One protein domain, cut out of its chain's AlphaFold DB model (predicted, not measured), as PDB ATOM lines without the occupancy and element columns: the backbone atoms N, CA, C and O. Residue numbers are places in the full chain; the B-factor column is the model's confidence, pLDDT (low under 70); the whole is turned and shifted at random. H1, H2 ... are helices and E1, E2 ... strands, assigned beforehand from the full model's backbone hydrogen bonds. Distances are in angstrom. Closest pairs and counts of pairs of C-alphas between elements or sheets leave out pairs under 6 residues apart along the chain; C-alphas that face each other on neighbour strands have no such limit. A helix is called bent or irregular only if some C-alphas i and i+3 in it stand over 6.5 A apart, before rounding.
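AT A GLANCE: This is residues 35 to 168 of the 195 residues of the protein "SRR1 domain-containing protein" of Fibroporia radiculosa (UniProt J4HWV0). A short ribbon of two parallel strands, E1 and E2, lies between helix H4 on one side and helix H6 on the other, while H1 crosses H4 on the side away from the ribbon. H2 runs on from H1 toward the far end of the domain and meets H3 there at a corner, so that the two make an L; H5 lies near the first residues of H1, and the last residues come back beside E1. The printed part has 134 residues, with six named helices and two named strands in the order H1, H2, H3, E1, H4, E2, H5, H6, and its class is mostly helix. It is compact, with a radius of gyration of the C-alphas of 15.5 A, and spans 47 by 37 by 24 A.

HOW THE PARTS SIT: H1, residues 35 to 47, touches residues 102 to 109 of H4, residues 102 to 117, at a steep tilt of 69 degrees, only just short of about perpendicular; the closest C-alphas, of Thr 42 and Ala 109, are 5.6 A apart. H2, residues 49 to 66, has a kink of 50 degrees near residue 57 and is irregular, with C-alphas 54 and 57 7.0 A apart. Its residues 62 to 66 touch H3, residues 72 to 82, closest at the C-alphas of Arg 66 and Gly 72, 4.2 A. E1, residues 90 to 93, and E2, residues 125 to 128, are parallel neighbours at 13 degrees; N 126 and O 90 are 2.8 A apart, and N 92 and O 126 2.9 A, both within hydrogen-bond range. E1, H4 and E2 form a strand-helix-strand unit, two parallel neighbour strands with a helix between them along the chain, and its crossover is right-handed. H5, residues 134 to 142, is close to but not clearly touching H1, with the C-alphas of Ala 35 and Leu 139 6.5 A apart. The closest C-alphas of E2 and H6, residues 150 to 157, are those of Tyr 128 and Ala 153, 6.3 A. Every O i to N i+4 pair is within hydrogen-bond range in H1, H3, H4, H5 and H6; in H2 12 of 14 are.

IN THESE COORDINATES: H1 begins at C-alpha 35, (251.015, 196.372, 216.836), and is 18.3 A long. H2 measures 22.9 A, H3 14.7 A and H4 22.5 A. E1 begins at C-alpha 90, (263.373, 184.132, 229.522). H6 ends at C-alpha 157, (257.574, 178.591, 236.857).

THE WHOLE: The two C-alphas farthest apart, of Pro 69 and Glu 134, are 47.1 A from each other. The printed part has no cut, and no link is long. Residues 91 to 92 of E1 pair in parallel with residues 163 to 164. The mean pLDDT of the printed part is 78.6; residues 58 to 59, 61 to 88 and 152 to 168 are under 70.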
ATOM      1  N   ALA A  35     249.648 196.071 217.262       94.38
ATOM      2  CA  ALA A  35     251.015 196.372 216.836       94.38
ATOM      3  C   ALA A  35     251.275 197.883 216.703       94.38
ATOM      4  O   ALA A  35     252.320 198.373 217.126       94.38
ATOM      5  N   VAL A  36     250.303 198.647 216.189       95.25
ATOM      6  CA  VAL A  36     250.407 200.112 216.076       95.25
ATOM      7  C   VAL A  36     250.397 200.755 217.462       95.25
ATOM      8  O   VAL A  36     251.158 201.684 217.728       95.25
ATOM      9  N   LEU A  37     249.556 200.251 218.370       94.38
ATOM     10  CA  LEU A  37     249.518 200.722 219.754       94.38
ATOM     11  C   LEU A  37     250.826 200.416 220.496       94.38
ATOM     12  O   LEU A  37     251.294 201.253 221.270       94.38
ATOM     13  N   LEU A  38     251.417 199.242 220.263       95.31
ATOM     14  CA  LEU A  38     252.718 198.863 220.812       95.31
ATOM     15  C   LEU A  38     253.833 199.754 220.257       95.31
ATOM     16  O   LEU A  38     254.642 200.241 221.041       95.31
ATOM     17  N   GLY A  39     253.840 200.024 218.947       94.19
ATOM     18  CA  GLY A  39     254.802 200.929 218.309       94.19
ATOM     19  C   GLY A  39     254.782 202.317 218.945       94.19
ATOM     20  O   GLY A  39     255.797 202.762 219.472       94.19
ATOM     21  N   ARG A  40     253.595 202.931 219.046       94.31
ATOM     22  CA  ARG A  40     253.418 204.226 219.732       94.31
ATOM     23  C   ARG A  40     253.873 204.190 221.187       94.31
ATOM     24  O   ARG A  40     254.534 205.103 221.650       94.31
ATOM     25  N   THR A  41     253.537 203.121 221.913       92.56
ATOM     26  CA  THR A  41     253.966 202.972 223.313       92.56
ATOM     27  C   THR A  41     255.490 202.868 223.410       92.56
ATOM     28  O   THR A  41     256.084 203.427 224.322       92.56
ATOM     29  N   THR A  42     256.134 202.181 222.467       91.50
ATOM     30  CA  THR A  42     257.595 202.040 222.418       91.50
ATOM     31  C   THR A  42     258.265 203.382 222.135       91.50
ATOM     32  O   THR A  42     259.213 203.739 222.828       91.50
ATOM     33  N   GLU A  43     257.742 204.149 221.176       92.38
ATOM     34  CA  GLU A  43     258.200 205.509 220.867       92.38
ATOM     35  C   GLU A  43     258.032 206.448 222.068       92.38
ATOM     36  O   GLU A  43     258.988 207.115 222.457       92.38
ATOM     37  N   ASP A  44     256.859 206.441 222.713       89.44
ATOM     38  CA  ASP A  44     256.583 207.228 223.921       89.44
ATOM     39  C   ASP A  44     257.582 206.905 225.044       89.44
ATOM     40  O   ASP A  44     258.088 207.801 225.724       89.44
ATOM     41  N   LEU A  45     257.872 205.615 225.257       85.88
ATOM     42  CA  LEU A  45     258.821 205.169 226.276       85.88
ATOM     43  C   LEU A  45     260.267 205.520 225.928       85.88
ATOM     44  O   LEU A  45     261.038 205.818 226.837       85.88
ATOM     45  N   ALA A  46     260.631 205.484 224.646       84.75
ATOM     46  CA  ALA A  46     261.957 205.864 224.171       84.75
ATOM     47  C   ALA A  46     262.188 207.382 224.241       84.75
ATOM     48  O   ALA A  46     263.303 207.814 224.520       84.75
ATOM     49  N   ALA A  47     261.143 208.184 224.013       86.62
ATOM     50  CA  ALA A  47     261.184 209.637 224.165       86.62
ATOM     51  C   ALA A  47     261.198 210.076 225.640       86.62
ATOM     52  O   ALA A  47     261.659 211.171 225.962       86.62
ATOM     53  N   GLY A  48     260.665 209.241 226.534       82.44
ATOM     54  CA  GLY A  48     260.618 209.501 227.966       82.44
ATOM     55  C   GLY A  48     261.889 209.105 228.720       82.44
ATOM     56  O   GLY A  48     262.693 208.281 228.295       82.44
ATOM     57  N   GLU A  49     262.013 209.639 229.932       80.12
ATOM     58  CA  GLU A  49     263.087 209.280 230.866       80.12
ATOM     59  C   GLU A  49     262.879 207.905 231.509       80.12
ATOM     60  O   GLU A  49     263.833 207.272 231.948       80.12
ATOM     61  N   TRP A  50     261.642 207.398 231.522       79.44
ATOM     62  CA  TRP A  50     261.290 206.166 232.228       79.44
ATOM     63  C   TRP A  50     262.098 204.956 231.757       79.44
ATOM     64  O   TRP A  50     262.641 204.223 232.580       79.44
ATOM     65  N   LEU A  51     262.221 204.752 230.440       74.88
ATOM     66  CA  LEU A  51     262.975 203.615 229.917       74.88
ATOM     67  C   LEU A  51     264.456 203.734 230.293       74.88
ATOM     68  O   LEU A  51     265.082 202.741 230.660       74.88
ATOM     69  N   ARG A  52     265.001 204.954 230.260       76.31
ATOM     70  CA  ARG A  52     266.381 205.245 230.654       76.31
ATOM     71  C   ARG A  52     266.603 205.021 232.149       76.31
ATOM     72  O   ARG A  52     267.608 204.424 232.521       76.31
ATOM     73  N   GLU A  53     265.664 205.435 232.995       78.31
ATOM     74  CA  GLU A  53     265.684 205.216 234.444       78.31
ATOM     75  C   GLU A  53     265.572 203.729 234.796       78.31
ATOM     76  O   GLU A  53     266.366 203.229 235.589       78.31
ATOM     77  N   CYS A  54     264.652 202.994 234.168       70.69
ATOM     78  CA  CYS A  54     264.511 201.551 234.362       70.69
ATOM     79  C   CYS A  54     265.744 200.784 233.882       70.69
ATOM     80  O   CYS A  54     266.159 199.820 234.527       70.69
ATOM     81  N   LYS A  55     266.361 201.234 232.784       72.75
ATOM     82  CA  LYS A  55     267.635 200.695 232.311       72.75
ATOM     83  C   LYS A  55     268.818 201.176 233.148       72.75
ATOM     84  O   LYS A  55     269.844 200.524 233.097       72.75
ATOM     85  N   SER A  56     268.731 202.251 233.934       76.06
ATOM     86  CA  SER A  56     269.890 202.859 234.614       76.06
ATOM     87  C   SER A  56     270.663 201.896 235.531       76.06
ATOM     88  O   SER A  56     271.874 201.775 235.343       76.06
ATOM     89  N   PRO A  57     270.025 201.125 236.441       73.81
ATOM     90  CA  PRO A  57     270.740 200.129 237.243       73.81
ATOM     91  C   PRO A  57     271.469 199.102 236.375       73.81
ATOM     92  O   PRO A  57     272.572 198.664 236.691       73.81
ATOM     93  N   TRP A  58     270.854 198.747 235.252       67.69
ATOM     94  CA  TRP A  58     271.359 197.743 234.338       67.69
ATOM     95  C   TRP A  58     272.461 198.276 233.427       67.69
ATOM     96  O   TRP A  58     273.473 197.621 233.255       67.69
ATOM     97  N   ASN A  59     272.326 199.501 232.934       69.81
ATOM     98  CA  ASN A  59     273.347 200.238 232.208       69.81
ATOM     99  C   ASN A  59     274.556 200.505 233.098       69.81
ATOM    100  O   ASN A  59     275.676 200.426 232.614       69.81
ATOM    101  N   SER A  60     274.343 200.787 234.386       72.69
ATOM    102  CA  SER A  60     275.414 200.935 235.369       72.69
ATOM    103  C   SER A  60     276.135 199.605 235.592       72.69
ATOM    104  O   SER A  60     277.357 199.555 235.507       72.69
ATOM    105  N   LEU A  61     275.390 198.502 235.750       66.19
ATOM    106  CA  LEU A  61     275.965 197.155 235.814       66.19
ATOM    107  C   LEU A  61     276.742 196.814 234.534       66.19
ATOM    108  O   LEU A  61     277.885 196.379 234.604       66.19
ATOM    109  N   ILE A  62     276.159 197.063 233.364       66.06
ATOM    110  CA  ILE A  62     276.792 196.847 232.063       66.06
ATOM    111  C   ILE A  62     278.028 197.739 231.912       66.06
ATOM    112  O   ILE A  62     279.034 197.269 231.400       66.06
ATOM    113  N   ALA A  63     278.005 198.997 232.351       67.50
ATOM    114  CA  ALA A  63     279.154 199.901 232.300       67.50
ATOM    115  C   ALA A  63     280.272 199.460 233.255       67.50
ATOM    116  O   ALA A  63     281.444 199.486 232.885       67.50
ATOM    117  N   GLN A  64     279.914 198.992 234.452       68.31
ATOM    118  CA  GLN A  64     280.848 198.417 235.415       68.31
ATOM    119  C   GLN A  64     281.497 197.145 234.859       68.31
ATOM    120  O   GLN A  64     282.713 196.988 234.949       68.31
ATOM    121  N   LEU A  65     280.715 196.291 234.198       58.50
ATOM    122  CA  LEU A  65     281.223 195.150 233.443       58.50
ATOM    123  C   LEU A  65     282.138 195.628 232.296       58.50
ATOM    124  O   LEU A  65     283.302 195.255 232.230       58.50
ATOM    125  N   ARG A  66     281.714 196.587 231.465       58.16
ATOM    126  CA  ARG A  66     282.526 197.162 230.366       58.16
ATOM    127  C   ARG A  66     283.842 197.818 230.804       58.16
ATOM    128  O   ARG A  66     284.708 198.007 229.960       58.16
ATOM    129  N   SER A  67     283.991 198.204 232.072       61.88
ATOM    130  CA  SER A  67     285.250 198.757 232.600       61.88
ATOM    131  C   SER A  67     286.332 197.692 232.834       61.88
ATOM    132  O   SER A  67     287.495 198.025 233.053       61.88
ATOM    133  N   GLN A  68     285.958 196.414 232.756       56.94
ATOM    134  CA  GLN A  68     286.872 195.280 232.663       56.94
ATOM    135  C   GLN A  68     287.265 195.061 231.184       56.94
ATOM    136  O   GLN A  68     286.463 195.348 230.298       56.94
ATOM    137  N   PRO A  69     288.470 194.547 230.880       55.69
ATOM    138  CA  PRO A  69     289.087 194.571 229.539       55.69
ATOM    139  C   PRO A  69     288.413 193.719 228.435       55.69
ATOM    140  O   PRO A  69     288.983 193.561 227.359       55.69
ATOM    141  N   LEU A  70     287.209 193.193 228.665       57.62
ATOM    142  CA  LEU A  70     286.399 192.432 227.699       57.62
ATOM    143  C   LEU A  70     285.110 193.205 227.381       57.62
ATOM    144  O   LEU A  70     284.609 193.939 228.228       57.62
ATOM    145  N   SER A  71     284.526 193.062 226.190       60.31
ATOM    146  CA  SER A  71     283.281 193.773 225.861       60.31
ATOM    147  C   SER A  71     282.174 193.385 226.855       60.31
ATOM    148  O   SER A  71     281.958 192.209 227.122       60.31
ATOM    149  N   GLY A  72     281.448 194.337 227.454       59.56
ATOM    150  CA  GLY A  72     280.494 194.011 228.535       59.56
ATOM    151  C   GLY A  72     279.358 193.055 228.135       59.56
ATOM    152  O   GLY A  72     278.799 192.377 228.995       59.56
ATOM    153  N   THR A  73     279.039 192.948 226.841       59.50
ATOM    154  CA  THR A  73     278.133 191.909 226.318       59.50
ATOM    155  C   THR A  73     278.797 190.529 226.298       59.50
ATOM    156  O   THR A  73     278.148 189.536 226.620       59.50
ATOM    157  N   GLU A  74     280.099 190.456 226.008       64.06
ATOM    158  CA  GLU A  74     280.900 189.235 226.146       64.06
ATOM    159  C   GLU A  74     281.032 188.811 227.601       64.06
ATOM    160  O   GLU A  74     281.041 187.624 227.865       64.06
ATOM    161  N   GLN A  75     281.056 189.734 228.560       63.66
ATOM    162  CA  GLN A  75     281.152 189.375 229.977       63.66
ATOM    163  C   GLN A  75     279.856 188.845 230.569       63.66
ATOM    164  O   GLN A  75     279.903 187.966 231.418       63.66
ATOM    165  N   LEU A  76     278.694 189.344 230.143       65.12
ATOM    166  CA  LEU A  76     277.432 188.694 230.501       65.12
ATOM    167  C   LEU A  76     277.338 187.316 229.851       65.12
ATOM    168  O   LEU A  76     276.905 186.364 230.495       65.12
ATOM    169  N   ARG A  77     277.807 187.188 228.607       63.31
ATOM    170  CA  ARG A  77     277.925 185.898 227.927       63.31
ATOM    171  C   ARG A  77     278.910 184.962 228.627       63.31
ATOM    172  O   ARG A  77     278.613 183.782 228.738       63.31
ATOM    173  N   GLU A  78     280.018 185.483 229.137       64.44
ATOM    174  CA  GLU A  78     281.033 184.755 229.894       64.44
ATOM    175  C   GLU A  78     280.511 184.394 231.281       64.44
ATOM    176  O   GLU A  78     280.666 183.267 231.709       64.44
ATOM    177  N   ALA A  79     279.803 185.289 231.967       65.38
ATOM    178  CA  ALA A  79     279.127 184.979 233.220       65.38
ATOM    179  C   ALA A  79     278.084 183.876 233.005       65.38
ATOM    180  O   ALA A  79     278.008 182.942 233.799       65.38
ATOM    181  N   PHE A  80     277.327 183.927 231.906       65.19
ATOM    182  CA  PHE A  80     276.470 182.821 231.501       65.19
ATOM    183  C   PHE A  80     277.279 181.561 231.173       65.19
ATOM    184  O   PHE A  80     276.901 180.498 231.643       65.19
ATOM    185  N   ALA A  81     278.413 181.650 230.478       62.28
ATOM    186  CA  ALA A  81     279.272 180.506 230.163       62.28
ATOM    187  C   ALA A  81     279.896 179.858 231.416       62.28
ATOM    188  O   ALA A  81     279.870 178.637 231.548       62.28
ATOM    189  N   VAL A  82     280.368 180.660 232.374       65.19
ATOM    190  CA  VAL A  82     280.863 180.253 233.699       65.19
ATOM    191  C   VAL A  82     279.750 179.579 234.498       65.19
ATOM    192  O   VAL A  82     279.980 178.564 235.148       65.19
ATOM    193  N   LEU A  83     278.527 180.106 234.414       61.53
ATOM    194  CA  LEU A  83     277.334 179.485 234.990       61.53
ATOM    195  C   LEU A  83     276.782 178.326 234.135       61.53
ATOM    196  O   LEU A  83     275.756 177.755 234.496       61.53
ATOM    197  N   GLN A  84     277.436 177.982 233.018       56.09
ATOM    198  CA  GLN A  84     277.005 176.990 232.023       56.09
ATOM    199  C   GLN A  84     275.581 177.212 231.474       56.09
ATOM    200  O   GLN A  84     274.920 176.296 230.987       56.09
ATOM    201  N   LEU A  85     275.106 178.455 231.510       57.66
ATOM    202  CA  LEU A  85     273.834 178.890 230.958       57.66
ATOM    203  C   LEU A  85     273.992 179.117 229.450       57.66
ATOM    204  O   LEU A  85     274.508 180.132 228.986       57.66
ATOM    205  N   SER A  86     273.540 178.147 228.661       53.75
ATOM    206  CA  SER A  86     273.562 178.182 227.196       53.75
ATOM    207  C   SER A  86     272.420 179.066 226.674       53.75
ATOM    208  O   SER A  86     271.403 178.579 226.198       53.75
ATOM    209  N   SER A  87     272.600 180.386 226.780       56.91
ATOM    210  CA  SER A  87     271.607 181.437 226.494       56.91
ATOM    211  C   SER A  87     270.365 181.380 227.404       56.91
ATOM    212  O   SER A  87     269.639 180.383 227.414       56.91
ATOM    213  N   PRO A  88     270.089 182.424 228.206       64.69
ATOM    214  CA  PRO A  88     269.016 182.364 229.187       64.69
ATOM    215  C   PRO A  88     267.653 182.294 228.489       64.69
ATOM    216  O   PRO A  88     267.237 183.231 227.811       64.69
ATOM    217  N   ALA A  89     266.935 181.189 228.693       76.75
ATOM    218  CA  ALA A  89     265.510 181.141 228.401       76.75
ATOM    219  C   ALA A  89     264.794 182.130 229.335       76.75
ATOM    220  O   ALA A  89     264.908 182.030 230.560       76.75
ATOM    221  N   VAL A  90     264.088 183.102 228.760       85.38
ATOM    222  CA  VAL A  90     263.373 184.132 229.522       85.38
ATOM    223  C   VAL A  90     261.937 183.678 229.711       85.38
ATOM    224  O   VAL A  90     261.232 183.455 228.730       85.38
ATOM    225  N   LEU A  91     261.487 183.578 230.962       87.25
ATOM    226  CA  LEU A  91     260.085 183.345 231.291       87.25
ATOM    227  C   LEU A  91     259.460 184.632 231.846       87.25
ATOM    228  O   LEU A  91     259.858 185.117 232.908       87.25
ATOM    229  N   CYS A  92     258.463 185.172 231.145       89.25
ATOM    230  CA  CYS A  92     257.662 186.301 231.617       89.25
ATOM    231  C   CYS A  92     256.252 185.827 231.982       89.25
ATOM    232  O   CYS A  92     255.546 185.249 231.158       89.25
ATOM    233  N   LEU A  93     255.847 186.058 233.230       90.88
ATOM    234  CA  LEU A  93     254.535 185.664 233.741       90.88
ATOM    235  C   LEU A  93     253.774 186.905 234.184       90.88
ATOM    236  O   LEU A  93     254.320 187.694 234.953       90.88
ATOM    237  N   GLY A  94     252.510 187.036 233.793       88.44
ATOM    238  CA  GLY A  94     251.669 188.128 234.287       88.44
ATOM    239  C   GLY A  94     251.879 189.452 233.543       88.44
ATOM    240  O   GLY A  94     252.021 190.493 234.182       88.44
ATOM    241  N   LEU A  95     251.976 189.414 232.211       92.06
ATOM    242  CA  LEU A  95     252.156 190.604 231.368       92.06
ATOM    243  C   LEU A  95     250.885 191.479 231.274       92.06
ATOM    244  O   LEU A  95     250.951 192.659 230.940       92.06
ATOM    245  N   GLY A  96     249.708 190.913 231.526       92.56
ATOM    246  CA  GLY A  96     248.423 191.474 231.120       92.56
ATOM    247  C   GLY A  96     248.207 191.394 229.605       92.56
ATOM    248  O   GLY A  96     249.015 190.826 228.885       92.56
ATOM    249  N   SER A  97     247.122 191.983 229.096       95.06
ATOM    250  CA  SER A  97     246.780 191.970 227.662       95.06
ATOM    251  C   SER A  97     247.307 193.224 226.933       95.06
ATOM    252  O   SER A  97     246.799 194.323 227.194       95.06
ATOM    253  N   PRO A  98     248.301 193.126 226.020       95.81
ATOM    254  CA  PRO A  98     248.805 194.275 225.255       95.81
ATOM    255  C   PRO A  98     247.766 194.928 224.328       95.81
ATOM    256  O   PRO A  98     247.824 196.136 224.080       95.81
ATOM    257  N   SER A  99     246.796 194.175 223.817       94.44
ATOM    258  CA  SER A  99     245.683 194.724 223.032       94.44
ATOM    259  C   SER A  99     244.768 195.604 223.893       94.44
ATOM    260  O   SER A  99     244.407 196.706 223.476       94.44
ATOM    261  N   ALA A 100     244.477 195.197 225.131       92.00
ATOM    262  CA  ALA A 100     243.541 195.901 226.008       92.00
ATOM    263  C   ALA A 100     244.185 196.950 226.939       92.00
ATOM    264  O   ALA A 100     243.529 197.926 227.308       92.00
ATOM    265  N   SER A 101     245.459 196.796 227.317       94.62
ATOM    266  CA  SER A 101     246.100 197.597 228.373       94.62
ATOM    267  C   SER A 101     247.354 198.333 227.901       94.62
ATOM    268  O   SER A 101     248.274 197.751 227.326       94.62
ATOM    269  N   ARG A 102     247.425 199.637 228.201       91.81
ATOM    270  CA  ARG A 102     248.637 200.449 227.976       91.81
ATOM    271  C   ARG A 102     249.808 199.951 228.814       91.81
ATOM    272  O   ARG A 102     250.933 199.950 228.326       91.81
ATOM    273  N   ASP A 103     249.536 199.504 230.031       90.25
ATOM    274  CA  ASP A 103     250.572 199.053 230.954       90.25
ATOM    275  C   ASP A 103     251.184 197.735 230.483       90.25
ATOM    276  O   ASP A 103     252.404 197.603 230.463       90.25
ATOM    277  N   ALA A 104     250.357 196.812 229.982       93.56
ATOM    278  CA  ALA A 104     250.832 195.573 229.365       93.56
ATOM    279  C   ALA A 104     251.698 195.849 228.122       93.56
ATOM    280  O   ALA A 104     252.734 195.216 227.924       93.56
ATOM    281  N   ARG A 105     251.335 196.853 227.305       94.75
ATOM    282  CA  ARG A 105     252.189 197.300 226.186       94.75
ATOM    283  C   ARG A 105     253.509 197.885 226.660       94.75
ATOM    284  O   ARG A 105     254.532 197.613 226.045       94.75
ATOM    285  N   ALA A 106     253.498 198.676 227.730       90.75
ATOM    286  CA  ALA A 106     254.717 199.256 228.279       90.75
ATOM    287  C   ALA A 106     255.655 198.171 228.828       90.75
ATOM    288  O   ALA A 106     256.854 198.195 228.556       90.75
ATOM    289  N   GLN A 107     255.106 197.180 229.533       91.38
ATOM    290  CA  GLN A 107     255.855 196.020 230.015       91.38
ATOM    291  C   GLN A 107     256.427 195.188 228.856       91.38
ATOM    292  O   GLN A 107     257.596 194.807 228.905       91.38
ATOM    293  N   LEU A 108     255.651 194.960 227.790       94.81
ATOM    294  CA  LEU A 108     256.118 194.251 226.595       94.81
ATOM    295  C   LEU A 108     257.230 195.023 225.873       94.81
ATOM    296  O   LEU A 108     258.255 194.440 225.528       94.81
ATOM    297  N   ALA A 109     257.064 196.333 225.679       93.62
ATOM    298  CA  ALA A 109     258.080 197.186 225.066       93.62
ATOM    299  C   ALA A 109     259.386 197.186 225.878       93.62
ATOM    300  O   ALA A 109     260.472 197.087 225.311       93.62
ATOM    301  N   PHE A 110     259.285 197.226 227.208       89.75
ATOM    302  CA  PHE A 110     260.438 197.115 228.096       89.75
ATOM    303  C   PHE A 110     261.146 195.758 227.973       89.75
ATOM    304  O   PHE A 110     262.369 195.717 227.845       89.75
ATOM    305  N   LEU A 111     260.388 194.655 227.958       91.06
ATOM    306  CA  LEU A 111     260.930 193.308 227.770       91.06
ATOM    307  C   LEU A 111     261.687 193.182 226.441       91.06
ATOM    308  O   LEU A 111     262.794 192.648 226.418       91.06
ATOM    309  N   LEU A 112     261.115 193.696 225.349       92.50
ATOM    310  CA  LEU A 112     261.762 193.702 224.036       92.50
ATOM    311  C   LEU A 112     263.066 194.502 224.061       92.50
ATOM    312  O   LEU A 112     264.093 194.001 223.615       92.50
ATOM    313  N   ALA A 113     263.049 195.696 224.657       88.38
ATOM    314  CA  ALA A 113     264.234 196.539 224.767       88.38
ATOM    315  C   ALA A 113     265.364 195.868 225.571       88.38
ATOM    316  O   ALA A 113     266.531 196.022 225.229       88.38
ATOM    317  N   ILE A 114     265.025 195.109 226.619       83.69
ATOM    318  CA  ILE A 114     265.975 194.283 227.382       83.69
ATOM    319  C   ILE A 114     266.549 193.163 226.513       83.69
ATOM    320  O   ILE A 114     267.758 192.928 226.524       83.69
ATOM    321  N   CYS A 115     265.694 192.454 225.774       86.62
ATOM    322  CA  CYS A 115     266.144 191.362 224.914       86.62
ATOM    323  C   CYS A 115     267.102 191.872 223.836       86.62
ATOM    324  O   CYS A 115     268.140 191.253 223.612       86.62
ATOM    325  N   ASP A 116     266.788 193.016 223.231       86.50
ATOM    326  CA  ASP A 116     267.623 193.642 222.209       86.50
ATOM    327  C   ASP A 116     268.979 194.089 222.801       86.50
ATOM    328  O   ASP A 116     270.028 193.750 222.250       86.50
ATOM    329  N   ASP A 117     268.987 194.748 223.969       79.62
ATOM    330  CA  ASP A 117     270.217 195.191 224.653       79.62
ATOM    331  C   ASP A 117     271.153 194.020 225.020       79.62
ATOM    332  O   ASP A 117     272.379 194.155 224.955       79.62
ATOM    333  N   LEU A 118     270.593 192.867 225.406       76.62
ATOM    334  CA  LEU A 118     271.360 191.660 225.741       76.62
ATOM    335  C   LEU A 118     271.595 190.715 224.571       76.62
ATOM    336  O   LEU A 118     272.229 189.675 224.757       76.62
ATOM    337  N   SER A 119     271.085 191.037 223.382       81.25
ATOM    338  CA  SER A 119     271.104 190.117 222.241       81.25
ATOM    339  C   SER A 119     270.474 188.747 222.562       81.25
ATOM    340  O   SER A 119     270.934 187.711 222.079       81.25
ATOM    341  N   ILE A 120     269.422 188.727 223.389       84.19
ATOM    342  CA  ILE A 120     268.633 187.522 223.671       84.19
ATOM    343  C   ILE A 120     267.764 187.226 222.453       84.19
ATOM    344  O   ILE A 120     266.995 188.072 221.990       84.19
ATOM    345  N   ASN A 121     267.845 185.996 221.948       87.94
ATOM    346  CA  ASN A 121     266.974 185.559 220.869       87.94
ATOM    347  C   ASN A 121     265.520 185.504 221.365       87.94
ATOM    348  O   ASN A 121     265.209 184.775 222.306       87.94
ATOM    349  N   ARG A 122     264.616 186.233 220.701       89.88
ATOM    350  CA  ARG A 122     263.186 186.288 221.049       89.88
ATOM    351  C   ARG A 122     262.508 184.915 221.031       89.88
ATOM    352  O   ARG A 122     261.616 184.683 221.837       89.88
ATOM    353  N   ALA A 123     263.010 183.970 220.229       88.75
ATOM    354  CA  ALA A 123     262.540 182.583 220.226       88.75
ATOM    355  C   ALA A 123     262.803 181.841 221.554       88.75
ATOM    356  O   ALA A 123     262.202 180.801 221.813       88.75
ATOM    357  N   GLN A 124     263.700 182.361 222.399       87.81
ATOM    358  CA  GLN A 124     263.977 181.854 223.747       87.81
ATOM    359  C   GLN A 124     263.178 182.589 224.831       87.81
ATOM    360  O   GLN A 124     263.338 182.300 226.018       87.81
ATOM    361  N   VAL A 125     262.315 183.528 224.439       91.44
ATOM    362  CA  VAL A 125     261.396 184.223 225.334       91.44
ATOM    363  C   VAL A 125     260.060 183.496 225.303       91.44
ATOM    364  O   VAL A 125     259.423 183.357 224.260       91.44
ATOM    365  N   SER A 126     259.640 183.029 226.472       92.12
ATOM    366  CA  SER A 126     258.348 182.402 226.711       92.12
ATOM    367  C   SER A 126     257.512 183.288 227.622       92.12
ATOM    368  O   SER A 126     257.987 183.730 228.670       92.12
ATOM    369  N   ILE A 127     256.265 183.554 227.239       93.62
ATOM    370  CA  ILE A 127     255.359 184.416 228.000       93.62
ATOM    371  C   ILE A 127     254.040 183.700 228.268       93.62
ATOM    372  O   ILE A 127     253.524 182.980 227.411       93.62
ATOM    373  N   TYR A 128     253.490 183.917 229.459       92.81
ATOM    374  CA  TYR A 128     252.146 183.486 229.821       92.81
ATOM    375  C   TYR A 128     251.397 184.560 230.607       92.81
ATOM    376  O   TYR A 128     251.930 185.143 231.557       92.81
ATOM    377  N   ASP A 129     250.131 184.749 230.253       92.12
ATOM    378  CA  ASP A 129     249.148 185.432 231.078       92.12
ATOM    379  C   ASP A 129     247.756 184.828 230.821       92.12
ATOM    380  O   ASP A 129     247.383 184.672 229.653       92.12
ATOM    381  N   PRO A 130     246.969 184.496 231.864       90.75
ATOM    382  CA  PRO A 130     245.616 183.968 231.686       90.75
ATOM    383  C   PRO A 130     244.655 184.943 230.990       90.75
ATOM    384  O   PRO A 130     243.607 184.519 230.511       90.75
ATOM    385  N   VAL A 131     244.972 186.243 230.933       93.69
ATOM    386  CA  VAL A 131     244.117 187.256 230.294       93.69
ATOM    387  C   VAL A 131     244.434 187.493 228.816       93.69
ATOM    388  O   VAL A 131     243.871 188.414 228.220       93.69
ATOM    389  N   PHE A 132     245.344 186.717 228.217       94.56
ATOM    390  CA  PHE A 132     245.655 186.855 226.798       94.56
ATOM    391  C   PHE A 132     244.445 186.565 225.911       94.56
ATOM    392  O   PHE A 132     243.755 185.558 226.039       94.56
ATOM    393  N   THR A 133     244.233 187.465 224.959       94.06
ATOM    394  CA  THR A 133     243.270 187.320 223.869       94.06
ATOM    395  C   THR A 133     243.947 186.740 222.626       94.06
ATOM    396  O   THR A 133     245.173 186.741 222.510       94.06
ATOM    397  N   GLU A 134     243.163 186.311 221.633       94.94
ATOM    398  CA  GLU A 134     243.704 185.873 220.336       94.94
ATOM    399  C   GLU A 134     244.563 186.955 219.662       94.94
ATOM    400  O   GLU A 134     245.595 186.650 219.064       94.94
ATOM    401  N   GLN A 135     244.182 188.228 219.815       95.12
ATOM    402  CA  GLN A 135     244.953 189.362 219.305       95.12
ATOM    403  C   GLN A 135     246.319 189.488 219.990       95.12
ATOM    404  O   GLN A 135     247.304 189.833 219.338       95.12
ATOM    405  N   ASP A 136     246.390 189.195 221.292       95.69
ATOM    406  CA  ASP A 136     247.649 189.210 222.042       95.69
ATOM    407  C   ASP A 136     248.569 188.082 221.577       95.69
ATOM    408  O   ASP A 136     249.750 188.313 221.321       95.69
ATOM    409  N   VAL A 137     248.021 186.878 221.393       95.25
ATOM    410  CA  VAL A 137     248.777 185.720 220.897       95.25
ATOM    411  C   VAL A 137     249.324 185.988 219.493       95.25
ATOM    412  O   VAL A 137     250.510 185.771 219.250       95.25
ATOM    413  N   GLN A 138     248.507 186.522 218.581       96.31
ATOM    414  CA  GLN A 138     248.945 186.886 217.227       96.31
ATOM    415  C   GLN A 138     250.036 187.966 217.237       96.31
ATOM    416  O   GLN A 138     251.019 187.874 216.493       96.31
ATOM    417  N   LEU A 139     249.896 188.981 218.099       96.06
ATOM    418  CA  LEU A 139     250.915 190.015 218.282       96.06
ATOM    419  C   LEU A 139     252.242 189.401 218.746       96.06
ATOM    420  O   LEU A 139     253.283 189.674 218.152       96.06
ATOM    421  N   LEU A 140     252.213 188.555 219.777       95.88
ATOM    422  CA  LEU A 140     253.406 187.911 220.334       95.88
ATOM    423  C   LEU A 140     254.077 186.964 219.327       95.88
ATOM    424  O   LEU A 140     255.301 186.989 219.191       95.88
ATOM    425  N   GLN A 141     253.296 186.210 218.550       94.75
ATOM    426  CA  GLN A 141     253.807 185.373 217.458       94.75
ATOM    427  C   GLN A 141     254.512 186.200 216.379       94.75
ATOM    428  O   GLN A 141     255.602 185.836 215.940       94.75
ATOM    429  N   THR A 142     253.938 187.345 215.998       96.06
ATOM    430  CA  THR A 142     254.549 188.269 215.023       96.06
ATOM    431  C   THR A 142     255.886 188.824 215.527       96.06
ATOM    432  O   THR A 142     256.793 189.089 214.742       96.06
ATOM    433  N   LEU A 143     256.040 188.962 216.847       95.06
ATOM    434  CA  LEU A 143     257.284 189.389 217.494       95.06
ATOM    435  C   LEU A 143     258.306 188.251 217.671       95.06
ATOM    436  O   LEU A 143     259.413 188.511 218.152       95.06
ATOM    437  N   GLY A 144     257.959 187.017 217.291       94.31
ATOM    438  CA  GLY A 144     258.805 185.833 217.445       94.31
ATOM    439  C   GLY A 144     258.897 185.319 218.883       94.31
ATOM    440  O   GLY A 144     259.889 184.684 219.230       94.31
ATOM    441  N   ILE A 145     257.900 185.620 219.720       93.94
ATOM    442  CA  ILE A 145     257.844 185.236 221.136       93.94
ATOM    443  C   ILE A 145     256.919 184.026 221.310       93.94
ATOM    444  O   ILE A 145     255.812 183.988 220.768       93.94
ATOM    445  N   ALA A 146     257.346 183.048 222.112       91.94
ATOM    446  CA  ALA A 146     256.541 181.869 222.407       91.94
ATOM    447  C   ALA A 146     255.471 182.174 223.469       91.94
ATOM    448  O   ALA A 146     255.784 182.591 224.584       91.94
ATOM    449  N   CYS A 147     254.201 181.916 223.149       90.50
ATOM    450  CA  CYS A 147     253.118 181.909 224.134       90.50
ATOM    451  C   CYS A 147     253.008 180.513 224.749       90.50
ATOM    452  O   CYS A 147     252.889 179.524 224.023       90.50
ATOM    453  N   LEU A 148     253.054 180.421 226.075       86.94
ATOM    454  CA  LEU A 148     252.886 179.146 226.767       86.94
ATOM    455  C   LEU A 148     251.408 178.842 227.004       86.94
ATOM    456  O   LEU A 148     250.597 179.743 227.197       86.94
ATOM    457  N   ALA A 149     251.087 177.552 227.047       80.38
ATOM    458  CA  ALA A 149     249.843 177.069 227.626       80.38
ATOM    459  C   ALA A 149     249.952 177.027 229.166       80.38
ATOM    460  O   ALA A 149     251.054 176.979 229.725       80.38
ATOM    461  N   GLU A 150     248.810 177.072 229.850       76.12
ATOM    462  CA  GLU A 150     248.704 177.180 231.315       76.12
ATOM    463  C   GLU A 150     249.438 176.060 232.077       76.12
ATOM    464  O   GLU A 150     250.117 176.299 233.085       76.12
ATOM    465  N   ASP A 151     249.363 174.838 231.556       70.25
ATOM    466  CA  ASP A 151     250.025 173.640 232.076       70.25
ATOM    467  C   ASP A 151     251.557 173.783 232.065       70.25
ATOM    468  O   ASP A 151     252.242 173.523 233.060       70.25
ATOM    469  N   ARG A 152     252.102 174.282 230.952       65.31
ATOM    470  CA  ARG A 152     253.538 174.510 230.772       65.31
ATOM    471  C   ARG A 152     254.038 175.713 231.552       65.31
ATOM    472  O   ARG A 152     255.156 175.666 232.062       65.31
ATOM    473  N   ALA A 153     253.238 176.768 231.674       61.59
ATOM    474  CA  ALA A 153     253.603 177.947 232.451       61.59
ATOM    475  C   ALA A 153     253.797 177.601 233.933       61.59
ATOM    476  O   ALA A 153     254.794 177.996 234.536       61.59
ATOM    477  N   SER A 154     252.898 176.790 234.492       62.94
ATOM    478  CA  SER A 154     252.970 176.317 235.879       62.94
ATOM    479  C   SER A 154     254.195 175.424 236.123       62.94
ATOM    480  O   SER A 154     254.911 175.575 237.120       62.94
ATOM    481  N   PHE A 155     254.485 174.528 235.177       63.03
ATOM    482  CA  PHE A 155     255.662 173.662 235.233       63.03
ATOM    483  C   PHE A 155     256.972 174.453 235.122       63.03
ATOM    484  O   PHE A 155     257.879 174.264 235.935       63.03
ATOM    485  N   LEU A 156     257.075 175.370 234.156       62.03
ATOM    486  CA  LEU A 156     258.276 176.178 233.945       62.03
ATOM    487  C   LEU A 156     258.495 177.180 235.074       62.03
ATOM    488  O   LEU A 156     259.636 177.369 235.478       62.03
ATOM    489  N   ALA A 157     257.446 177.757 235.660       60.19
ATOM    490  CA  ALA A 157     257.574 178.591 236.857       60.19
ATOM    491  C   ALA A 157     258.238 177.842 238.028       60.19
ATOM    492  O   ALA A 157     258.878 178.457 238.876       60.19
ATOM    493  N   SER A 158     258.123 176.512 238.050       58.72
ATOM    494  CA  SER A 158     258.735 175.658 239.071       58.72
ATOM    495  C   SER A 158     260.193 175.269 238.763       58.72
ATOM    496  O   SER A 158     260.883 174.800 239.664       58.72
ATOM    497  N   HIS A 159     260.674 175.468 237.524       53.12
ATOM    498  CA  HIS A 159     261.966 174.938 237.044       53.12
ATOM    499  C   HIS A 159     262.837 175.937 236.253       53.12
ATOM    500  O   HIS A 159     263.935 175.586 235.826       53.12
ATOM    501  N   SER A 160     262.375 177.166 236.015       52.88
ATOM    502  CA  SER A 160     263.085 178.148 235.185       52.88
ATOM    503  C   SER A 160     264.092 178.978 235.984       52.88
ATOM    504  O   SER A 160     263.888 179.316 237.148       52.88
ATOM    505  N   SER A 161     265.205 179.316 235.324       50.34
ATOM    506  CA  SER A 161     266.348 180.009 235.935       50.34
ATOM    507  C   SER A 161     266.103 181.511 236.162       50.34
ATOM    508  O   SER A 161     266.680 182.093 237.078       50.34
ATOM    509  N   LEU A 162     265.208 182.136 235.382       53.72
ATOM    510  CA  LEU A 162     264.850 183.556 235.471       53.72
ATOM    511  C   LEU A 162     263.345 183.740 235.227       53.72
ATOM    512  O   LEU A 162     262.863 183.563 234.110       53.72
ATOM    513  N   THR A 163     262.609 184.118 236.275       57.69
ATOM    514  CA  THR A 163     261.190 184.499 236.188       57.69
ATOM    515  C   THR A 163     261.064 186.008 236.361       57.69
ATOM    516  O   THR A 163     261.396 186.541 237.420       57.69
ATOM    517  N   LEU A 164     260.543 186.698 235.347       59.34
ATOM    518  CA  LEU A 164     260.145 188.098 235.464       59.34
ATOM    519  C   LEU A 164     258.652 188.160 235.788       59.34
ATOM    520  O   LEU A 164     257.825 187.746 234.975       59.34
ATOM    521  N   LYS A 165     258.317 188.685 236.973       59.88
ATOM    522  CA  LYS A 165     256.956 189.107 237.325       59.88
ATOM    523  C   LYS A 165     256.859 190.621 237.138       59.88
ATOM    524  O   LYS A 165     257.437 191.353 237.946       59.88
ATOM    525  N   PRO A 166     256.179 191.114 236.095       54.41
ATOM    526  CA  PRO A 166     255.960 192.538 235.921       54.41
ATOM    527  C   PRO A 166     255.135 193.082 237.095       54.41
ATOM    528  O   PRO A 166     254.066 192.567 237.418       54.41
ATOM    529  N   CYS A 167     255.636 194.117 237.769       44.19
ATOM    530  CA  CYS A 167     254.862 194.804 238.802       44.19
ATOM    531  C   CYS A 167     253.676 195.549 238.164       44.19
ATOM    532  O   CYS A 167     253.844 196.160 237.100       44.19
ATOM    533  N   PRO A 168     252.494 195.564 238.809       42.47
ATOM    534  CA  PRO A 168     251.352 196.316 238.318       42.47
ATOM    535  C   PRO A 168     251.660 197.816 238.304       42.47
ATOM    536  O   PRO A 168     252.192 198.390 239.254       42.47
TER     537      PRO A 168